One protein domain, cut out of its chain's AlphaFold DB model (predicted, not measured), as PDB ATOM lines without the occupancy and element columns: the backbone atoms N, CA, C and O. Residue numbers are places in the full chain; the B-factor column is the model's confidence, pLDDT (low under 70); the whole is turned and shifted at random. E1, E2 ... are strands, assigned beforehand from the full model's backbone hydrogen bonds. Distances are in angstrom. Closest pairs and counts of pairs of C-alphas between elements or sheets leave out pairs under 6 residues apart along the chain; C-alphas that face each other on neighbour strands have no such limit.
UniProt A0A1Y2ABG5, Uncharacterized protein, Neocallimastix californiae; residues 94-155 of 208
ATOM      1  N   LEU A  94     207.986 195.075 128.302       96.62
ATOM      2  CA  LEU A  94     207.853 194.513 126.971       96.62
ATOM      3  C   LEU A  94     207.757 195.631 125.934       96.62
ATOM      4  O   LEU A  94     207.284 196.724 126.235       96.62
ATOM      5  N   PHE A  95     208.221 195.347 124.723       97.00
ATOM      6  CA  PHE A  95     208.150 196.263 123.590       97.00
ATOM      7  C   PHE A  95     208.234 195.477 122.265       97.00
ATOM      8  O   PHE A  95     208.533 194.280 122.246       97.00
ATOM      9  N   LEU A  96     207.969 196.150 121.149       97.06
ATOM     10  CA  LEU A  96     208.063 195.636 119.790       97.06
ATOM     11  C   LEU A  96     209.419 196.004 119.169       97.06
ATOM     12  O   LEU A  96     209.637 197.123 118.709       97.06
ATOM     13  N   ASN A  97     210.332 195.038 119.098       94.88
ATOM     14  CA  ASN A  97     211.592 195.165 118.370       94.88
ATOM     15  C   ASN A  97     211.396 194.718 116.918       94.88
ATOM     16  O   ASN A  97     211.306 193.521 116.647       94.88
ATOM     17  N   GLN A  98     211.300 195.659 115.974       92.00
ATOM     18  CA  GLN A  98     211.017 195.343 114.562       92.00
ATOM     19  C   GLN A  98     209.773 194.439 114.415       92.00
ATOM     20  O   GLN A  98     209.805 193.409 113.742       92.00
ATOM     21  N   SER A  99     208.693 194.807 115.117       90.06
ATOM     22  CA  SER A  99     207.418 194.070 115.180       90.06
ATOM     23  C   SER A  99     207.472 192.695 115.866       90.06
ATOM     24  O   SER A  99     206.499 191.947 115.803       90.06
ATOM     25  N   LYS A 100     208.569 192.354 116.550       93.50
ATOM     26  CA  LYS A 100     208.677 191.151 117.385       93.50
ATOM     27  C   LYS A 100     208.584 191.512 118.860       93.50
ATOM     28  O   LYS A 100     209.173 192.498 119.289       93.50
ATOM     29  N   LEU A 101     207.893 190.683 119.636       96.25
ATOM     30  CA  LEU A 101     207.854 190.806 121.092       96.25
ATOM     31  C   LEU A 101     209.268 190.682 121.665       96.25
ATOM     32  O   LEU A 101     209.989 189.731 121.350       96.25
ATOM     33  N   ALA A 102     209.649 191.633 122.507       96.56
ATOM     34  CA  ALA A 102     210.948 191.681 123.152       96.56
ATOM     35  C   ALA A 102     210.831 192.190 124.594       96.56
ATOM     36  O   ALA A 102     209.930 192.962 124.919       96.56
ATOM     37  N   LEU A 103     211.761 191.776 125.457       95.88
ATOM     38  CA  LEU A 103     211.937 192.309 126.809       95.88
ATOM     39  C   LEU A 103     213.134 193.261 126.826       95.88
ATOM     40  O   LEU A 103     214.193 192.958 126.264       95.88
ATOM     41  N   CYS A 104     212.972 194.410 127.477       94.62
ATOM     42  CA  CYS A 104     214.058 195.357 127.674       94.62
ATOM     43  C   CYS A 104     214.789 195.091 128.997       94.62
ATOM     44  O   CYS A 104     214.193 195.118 130.074       94.62
ATOM     45  N   LEU A 105     216.095 194.852 128.923       91.81
ATOM     46  CA  LEU A 105     216.980 194.614 130.063       91.81
ATOM     47  C   LEU A 105     217.980 195.764 130.209       91.81
ATOM     48  O   LEU A 105     218.247 196.490 129.257       91.81
ATOM     49  N   ASN A 106     218.571 195.932 131.389       83.94
ATOM     50  CA  ASN A 106     219.675 196.867 131.606       83.94
ATOM     51  C   ASN A 106     220.589 196.351 132.719       83.94
ATOM     52  O   ASN A 106     220.142 195.693 133.656       83.94
ATOM     53  N   TYR A 107     221.864 196.690 132.598       69.81
ATOM     54  CA  TYR A 107     222.921 196.424 133.561       69.81
ATOM     55  C   TYR A 107     223.397 197.706 134.264       69.81
ATOM     56  O   TYR A 107     223.560 197.716 135.481       69.81
ATOM     57  N   ASP A 108     223.570 198.793 133.513       69.75
ATOM     58  CA  ASP A 108     224.162 200.049 133.974       69.75
ATOM     59  C   ASP A 108     223.565 201.235 133.187       69.75
ATOM     60  O   ASP A 108     222.442 201.666 133.477       69.75
ATOM     61  N   THR A 109     224.271 201.714 132.158       70.25
ATOM     62  CA  THR A 109     223.873 202.864 131.329       70.25
ATOM     63  C   THR A 109     223.218 202.472 130.005       70.25
ATOM     64  O   THR A 109     222.467 203.271 129.445       70.25
ATOM     65  N   ALA A 110     223.465 201.255 129.508       82.06
ATOM     66  CA  ALA A 110     222.953 200.771 128.229       82.06
ATOM     67  C   ALA A 110     221.847 199.722 128.412       82.06
ATOM     68  O   ALA A 110     222.034 198.712 129.092       82.06
ATOM     69  N   ALA A 111     220.711 199.950 127.754       88.62
ATOM     70  CA  ALA A 111     219.612 198.998 127.697       88.62
ATOM     71  C   ALA A 111     219.795 198.004 126.535       88.62
ATOM     72  O   ALA A 111     220.324 198.349 125.476       88.62
ATOM     73  N   TYR A 112     219.343 196.768 126.731       90.62
ATOM     74  CA  TYR A 112     219.480 195.664 125.790       90.62
ATOM     75  C   TYR A 112     218.128 195.023 125.500       90.62
ATOM     76  O   TYR A 112     217.387 194.647 126.404       90.62
ATOM     77  N   ALA A 113     217.853 194.834 124.217       93.38
ATOM     78  CA  ALA A 113     216.689 194.118 123.722       93.38
ATOM     79  C   ALA A 113     216.944 192.608 123.666       93.38
ATOM     80  O   ALA A 113     217.902 192.181 123.007       93.38
ATOM     81  N   ILE A 114     216.067 191.799 124.260       94.56
ATOM     82  CA  ILE A 114     215.995 190.363 123.973       94.56
ATOM     83  C   ILE A 114     214.670 190.039 123.284       94.56
ATOM     84  O   ILE A 114     213.605 190.271 123.842       94.56
ATOM     85  N   ASP A 115     214.730 189.514 122.061       94.69
ATOM     86  CA  ASP A 115     213.535 189.014 121.376       94.69
ATOM     87  C   ASP A 115     213.011 187.787 122.129       94.69
ATOM     88  O   ASP A 115     213.807 186.974 122.601       94.69
ATOM     89  N   LEU A 116     211.696 187.626 122.232       94.81
ATOM     90  CA  LEU A 116     211.064 186.509 122.932       94.81
ATOM     91  C   LEU A 116     210.879 185.326 121.985       94.81
ATOM     92  O   LEU A 116     209.864 185.196 121.299       94.81
ATOM     93  N   THR A 117     211.892 184.467 121.915       92.50
ATOM     94  CA  THR A 117     211.921 183.292 121.040       92.50
ATOM     95  C   THR A 117     212.395 182.063 121.822       92.50
ATOM     96  O   THR A 117     212.965 182.193 122.909       92.50
ATOM     97  N   PRO A 118     212.222 180.841 121.286       89.75
ATOM     98  CA  PRO A 118     212.708 179.643 121.968       89.75
ATOM     99  C   PRO A 118     214.224 179.689 122.231       89.75
ATOM    100  O   PRO A 118     214.694 179.223 123.268       89.75
ATOM    101  N   THR A 119     215.000 180.306 121.331       90.81
ATOM    102  CA  THR A 119     216.470 180.365 121.410       90.81
ATOM    103  C   THR A 119     216.998 181.370 122.434       90.81
ATOM    104  O   THR A 119     218.151 181.266 122.854       90.81
ATOM    105  N   THR A 120     216.171 182.319 122.866       91.00
ATOM    106  CA  THR A 120     216.492 183.295 123.916       91.00
ATOM    107  C   THR A 120     215.950 182.880 125.283       91.00
ATOM    108  O   THR A 120     215.998 183.660 126.226       91.00
ATOM    109  N   SER A 121     215.486 181.635 125.436       94.12
ATOM    110  CA  SER A 121     215.068 181.129 126.743       94.12
ATOM    111  C   SER A 121     216.256 180.979 127.703       94.12
ATOM    112  O   SER A 121     217.373 180.619 127.304       94.12
ATOM    113  N   GLY A 122     216.019 181.237 128.986       94.50
ATOM    114  CA  GLY A 122     217.009 181.105 130.050       94.50
ATOM    115  C   GLY A 122     216.767 182.064 131.209       94.50
ATOM    116  O   GLY A 122     215.763 182.768 131.252       94.50
ATOM    117  N   ASN A 123     217.705 182.086 132.153       94.38
ATOM    118  CA  ASN A 123     217.678 183.023 133.268       94.38
ATOM    119  C   ASN A 123     218.448 184.293 132.904       94.38
ATOM    120  O   ASN A 123     219.555 184.220 132.367       94.38
ATOM    121  N   TYR A 124     217.870 185.444 133.217       94.19
ATOM    122  CA  TYR A 124     218.436 186.758 132.945       94.19
ATOM    123  C   TYR A 124     218.455 187.591 134.218       94.19
ATOM    124  O   TYR A 124     217.563 187.471 135.058       94.19
ATOM    125  N   LEU A 125     219.450 188.467 134.343       91.56
ATOM    126  CA  LEU A 125     219.387 189.538 135.328       91.56
ATOM    127  C   LEU A 125     218.520 190.675 134.816       91.56
ATOM    128  O   LEU A 125     218.671 191.136 133.684       91.56
ATOM    129  N   ILE A 126     217.665 191.169 135.701       90.25
ATOM    130  CA  ILE A 126     216.881 192.372 135.480       90.25
ATOM    131  C   ILE A 126     217.171 193.386 136.578       90.25
ATOM    132  O   ILE A 126     217.223 193.038 137.758       90.25
ATOM    133  N   LYS A 127     217.380 194.640 136.179       89.12
ATOM    134  CA  LYS A 127     217.542 195.765 137.097       89.12
ATOM    135  C   LYS A 127     216.175 196.291 137.526       89.12
ATOM    136  O   LYS A 127     215.257 196.356 136.711       89.12
ATOM    137  N   LYS A 128     216.064 196.703 138.786       88.12
ATOM    138  CA  LYS A 128     214.890 197.367 139.349       88.12
ATOM    139  C   LYS A 128     214.631 198.681 138.621       88.12
ATOM    140  O   LYS A 128     215.488 199.566 138.598       88.12
ATOM    141  N   ASP A 129     213.449 198.790 138.033       86.50
ATOM    142  CA  ASP A 129     212.934 200.023 137.451       86.50
ATOM    143  C   ASP A 129     211.948 200.700 138.419       86.50
ATOM    144  O   ASP A 129     211.720 200.238 139.541       86.50
ATOM    145  N   SER A 130     211.366 201.823 138.000       84.25
ATOM    146  CA  SER A 130     210.393 202.549 138.817       84.25
ATOM    147  C   SER A 130     209.055 201.820 138.962       84.25
ATOM    148  O   SER A 130     208.384 202.020 139.972       84.25
ATOM    149  N   SER A 131     208.657 200.995 137.984       85.38
ATOM    150  CA  SER A 131     207.425 200.203 138.084       85.38
ATOM    151  C   SER A 131     207.582 199.012 139.028       85.38
ATOM    152  O   SER A 131     206.617 198.611 139.676       85.38
ATOM    153  N   ASN A 132     208.803 198.481 139.120       89.38
ATOM    154  CA  ASN A 132     209.197 197.350 139.938       89.38
ATOM    155  C   ASN A 132     208.222 196.169 139.830       89.38
ATOM    156  O   ASN A 132     207.852 195.573 140.842       89.38
ATOM    157  N   LEU A 133     207.800 195.836 138.602       92.56
ATOM    158  CA  LEU A 133     206.835 194.758 138.351       92.56
ATOM    159  C   LEU A 133     207.239 193.463 139.067       92.56
ATOM    160  O   LEU A 133     206.414 192.820 139.708       92.56
ATOM    161  N   PHE A 134     208.529 193.127 138.992       92.00
ATOM    162  CA  PHE A 134     209.100 191.910 139.563       92.00
ATOM    163  C   PHE A 134     209.233 191.935 141.095       92.00
ATOM    164  O   PHE A 134     209.757 190.989 141.673       92.00
ATOM    165  N   GLY A 135     208.769 192.986 141.778       88.62
ATOM    166  CA  GLY A 135     208.728 193.033 143.241       88.62
ATOM    167  C   GLY A 135     210.111 193.009 143.895       88.62
ATOM    168  O   GLY A 135     210.284 192.433 144.969       88.62
ATOM    169  N   ILE A 136     211.113 193.615 143.254       88.69
ATOM    170  CA  ILE A 136     212.489 193.662 143.751       88.69
ATOM    171  C   ILE A 136     212.522 194.507 145.037       88.69
ATOM    172  O   ILE A 136     212.095 195.665 145.013       88.69
ATOM    173  N   PRO A 137     213.016 193.968 146.167       85.69
ATOM    174  CA  PRO A 137     213.073 194.697 147.431       85.69
ATOM    175  C   PRO A 137     213.818 196.040 147.352       85.69
ATOM    176  O   PRO A 137     214.706 196.250 146.525       85.69
ATOM    177  N   GLY A 138     213.451 196.974 148.235       84.31
ATOM    178  CA  GLY A 138     214.000 198.335 148.255       84.31
ATOM    179  C   GLY A 138     215.524 198.389 148.417       84.31
ATOM    180  O   GLY A 138     216.166 199.227 147.794       84.31
ATOM    181  N   ASP A 139     216.084 197.447 149.171       85.25
ATOM    182  CA  ASP A 139     217.511 197.259 149.449       85.25
ATOM    183  C   ASP A 139     218.273 196.520 148.332       85.25
ATOM    184  O   ASP A 139     219.432 196.155 148.520       85.25
ATOM    185  N   ARG A 140     217.636 196.265 147.179       83.44
ATOM    186  CA  ARG A 140     218.227 195.519 146.061       83.44
ATOM    187  C   ARG A 140     218.010 196.187 144.722       83.44
ATOM    188  O   ARG A 140     216.942 196.732 144.454       83.44
ATOM    189  N   ASP A 141     218.993 196.028 143.849       86.88
ATOM    190  CA  ASP A 141     218.957 196.606 142.508       86.88
ATOM    191  C   ASP A 141     218.626 195.591 141.417       86.88
ATOM    192  O   ASP A 141     218.253 196.002 140.323       86.88
ATOM    193  N   TYR A 142     218.731 194.287 141.694       89.06
ATOM    194  CA  TYR A 142     218.577 193.243 140.681       89.06
ATOM    195  C   TYR A 142     217.739 192.057 141.164       89.06
ATOM    196  O   TYR A 142     217.694 191.738 142.354       89.06
ATOM    197  N   ALA A 143     217.123 191.370 140.204       89.19
ATOM    198  CA  ALA A 143     216.500 190.063 140.374       89.19
ATOM    199  C   ALA A 143     216.835 189.149 139.190       89.19
ATOM    200  O   ALA A 143     217.324 189.602 138.152       89.19
ATOM    201  N   ILE A 144     216.567 187.856 139.360       92.12
ATOM    202  CA  ILE A 144     216.645 186.870 138.283       92.12
ATOM    203  C   ILE A 144     215.243 186.693 137.725       92.12
ATOM    204  O   ILE A 144     214.305 186.447 138.481       92.12
ATOM    205  N   VAL A 145     215.113 186.781 136.408       94.00
ATOM    206  CA  VAL A 145     213.891 186.407 135.697       94.00
ATOM    207  C   VAL A 145     214.162 185.204 134.813       94.00
ATOM    208  O   VAL A 145     215.204 185.118 134.163       94.00
ATOM    209  N   SER A 146     213.225 184.264 134.796       95.50
ATOM    210  CA  SER A 146     213.205 183.181 133.826       95.50
ATOM    211  C   SER A 146     212.430 183.646 132.605       95.50
ATOM    212  O   SER A 146     211.289 184.084 132.722       95.50
ATOM    213  N   VAL A 147     213.050 183.557 131.435       96.44
ATOM    214  CA  VAL A 147     212.415 183.811 130.144       96.44
ATOM    215  C   VAL A 147     212.213 182.467 129.465       96.44
ATOM    216  O   VAL A 147     213.176 181.739 129.212       96.44
ATOM    217  N   LYS A 148     210.961 182.139 129.159       95.38
ATOM    218  CA  LYS A 148     210.576 180.950 128.404       95.38
ATOM    219  C   LYS A 148     209.560 181.360 127.348       95.38
ATOM    220  O   LYS A 148     208.354 181.338 127.587       95.38
ATOM    221  N   GLU A 149     210.073 181.755 126.185       90.06
ATOM    222  CA  GLU A 149     209.280 182.319 125.086       90.06
ATOM    223  C   GLU A 149     208.340 183.439 125.568       90.06
ATOM    224  O   GLU A 149     208.789 184.538 125.878       90.06
ATOM    225  N   LYS A 150     207.037 183.146 125.644       92.69
ATOM    226  CA  LYS A 150     205.954 184.070 125.984       92.69
ATOM    227  C   LYS A 150     205.651 184.167 127.487       92.69
ATOM    228  O   LYS A 150     204.702 184.842 127.875       92.69
ATOM    229  N   VAL A 151     206.427 183.496 128.335       96.81
ATOM    230  CA  VAL A 151     206.299 183.570 129.796       96.81
ATOM    231  C   VAL A 151     207.601 184.098 130.380       96.81
ATOM    232  O   VAL A 151     208.674 183.554 130.111       96.81
ATOM    233  N   ILE A 152     207.507 185.170 131.163       97.38
ATOM    234  CA  ILE A 152     208.645 185.805 131.830       97.38
ATOM    235  C   ILE A 152     208.291 185.955 133.299       97.38
ATOM    236  O   ILE A 152     207.467 186.797 133.628       97.38
ATOM    237  N   THR A 153     208.912 185.188 134.183       96.50
ATOM    238  CA  THR A 153     208.586 185.213 135.616       96.50
ATOM    239  C   THR A 153     209.806 185.511 136.461       96.50
ATOM    240  O   THR A 153     210.937 185.230 136.063       96.50
ATOM    241  N   ILE A 154     209.599 186.082 137.648       93.38
ATOM    242  CA  ILE A 154     210.669 186.125 138.642       93.38
ATOM    243  C   ILE A 154     211.086 184.691 138.989       93.38
ATOM    244  O   ILE A 154     210.251 183.832 139.257       93.38
ATOM    245  N   ASN A 155     212.388 184.426 138.994       91.81
ATOM    246  CA  ASN A 155     212.936 183.153 139.442       91.81
ATOM    247  C   ASN A 155     213.438 183.306 140.882       91.81
ATOM    248  O   ASN A 155     214.640 183.410 141.137       91.81
TER     249      ASN A 155
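This is residues 94 to 155 of the 208 residues of an uncharacterized protein of Neocallimastix californiae (UniProt A0A1Y2ABG5). Two small three-stranded sheets, E4-E5-E6 and E1-E2-E3, are only partly face to face, coming near each other at E4 and E2. The loop 128 to 141 lies at one end of the long axis. The printed part has 62 residues, all strand in class, no named helix, E1 to E6 in chain order; each sheet is an antiparallel meander, each strand the neighbour of the one before. It is compact, radius of gyration of the C-alphas 11.5 A, spanning 34 by 23 by 16 A.

E5, residues 142 to 148, is 19.1 A long; E4 is 122 to 127, E6 151 to 154, ending at C-alpha 154 (210.669, 186.125, 138.642). E2, 100 to 106, is 18.9 A long; E1, 94 to 97, begins at C-alpha 94 (207.853, 194.513, 126.971); E3 is 111 to 115.

Inner strand E5 forms hairpins with E4, N 124 to O 145 2.8 A, and E6, N 146 to O 153 2.8 A. Inner E2 does with E1, N 97 to O 100 2.8 A, and E3, N 105 to O 112 2.8 A. Between sheets, the closest C-alphas of E2 and E4, Leu 105 and Ile 126, are 5.9 A apart. E1 and E6 are apart.

The C-alphas farthest apart, Ser 99 and Asp 139, are 35.9 A apart. The printed part has no cut; the E4 to E5 link is long. Residues 107 to 108 have pLDDT under 70.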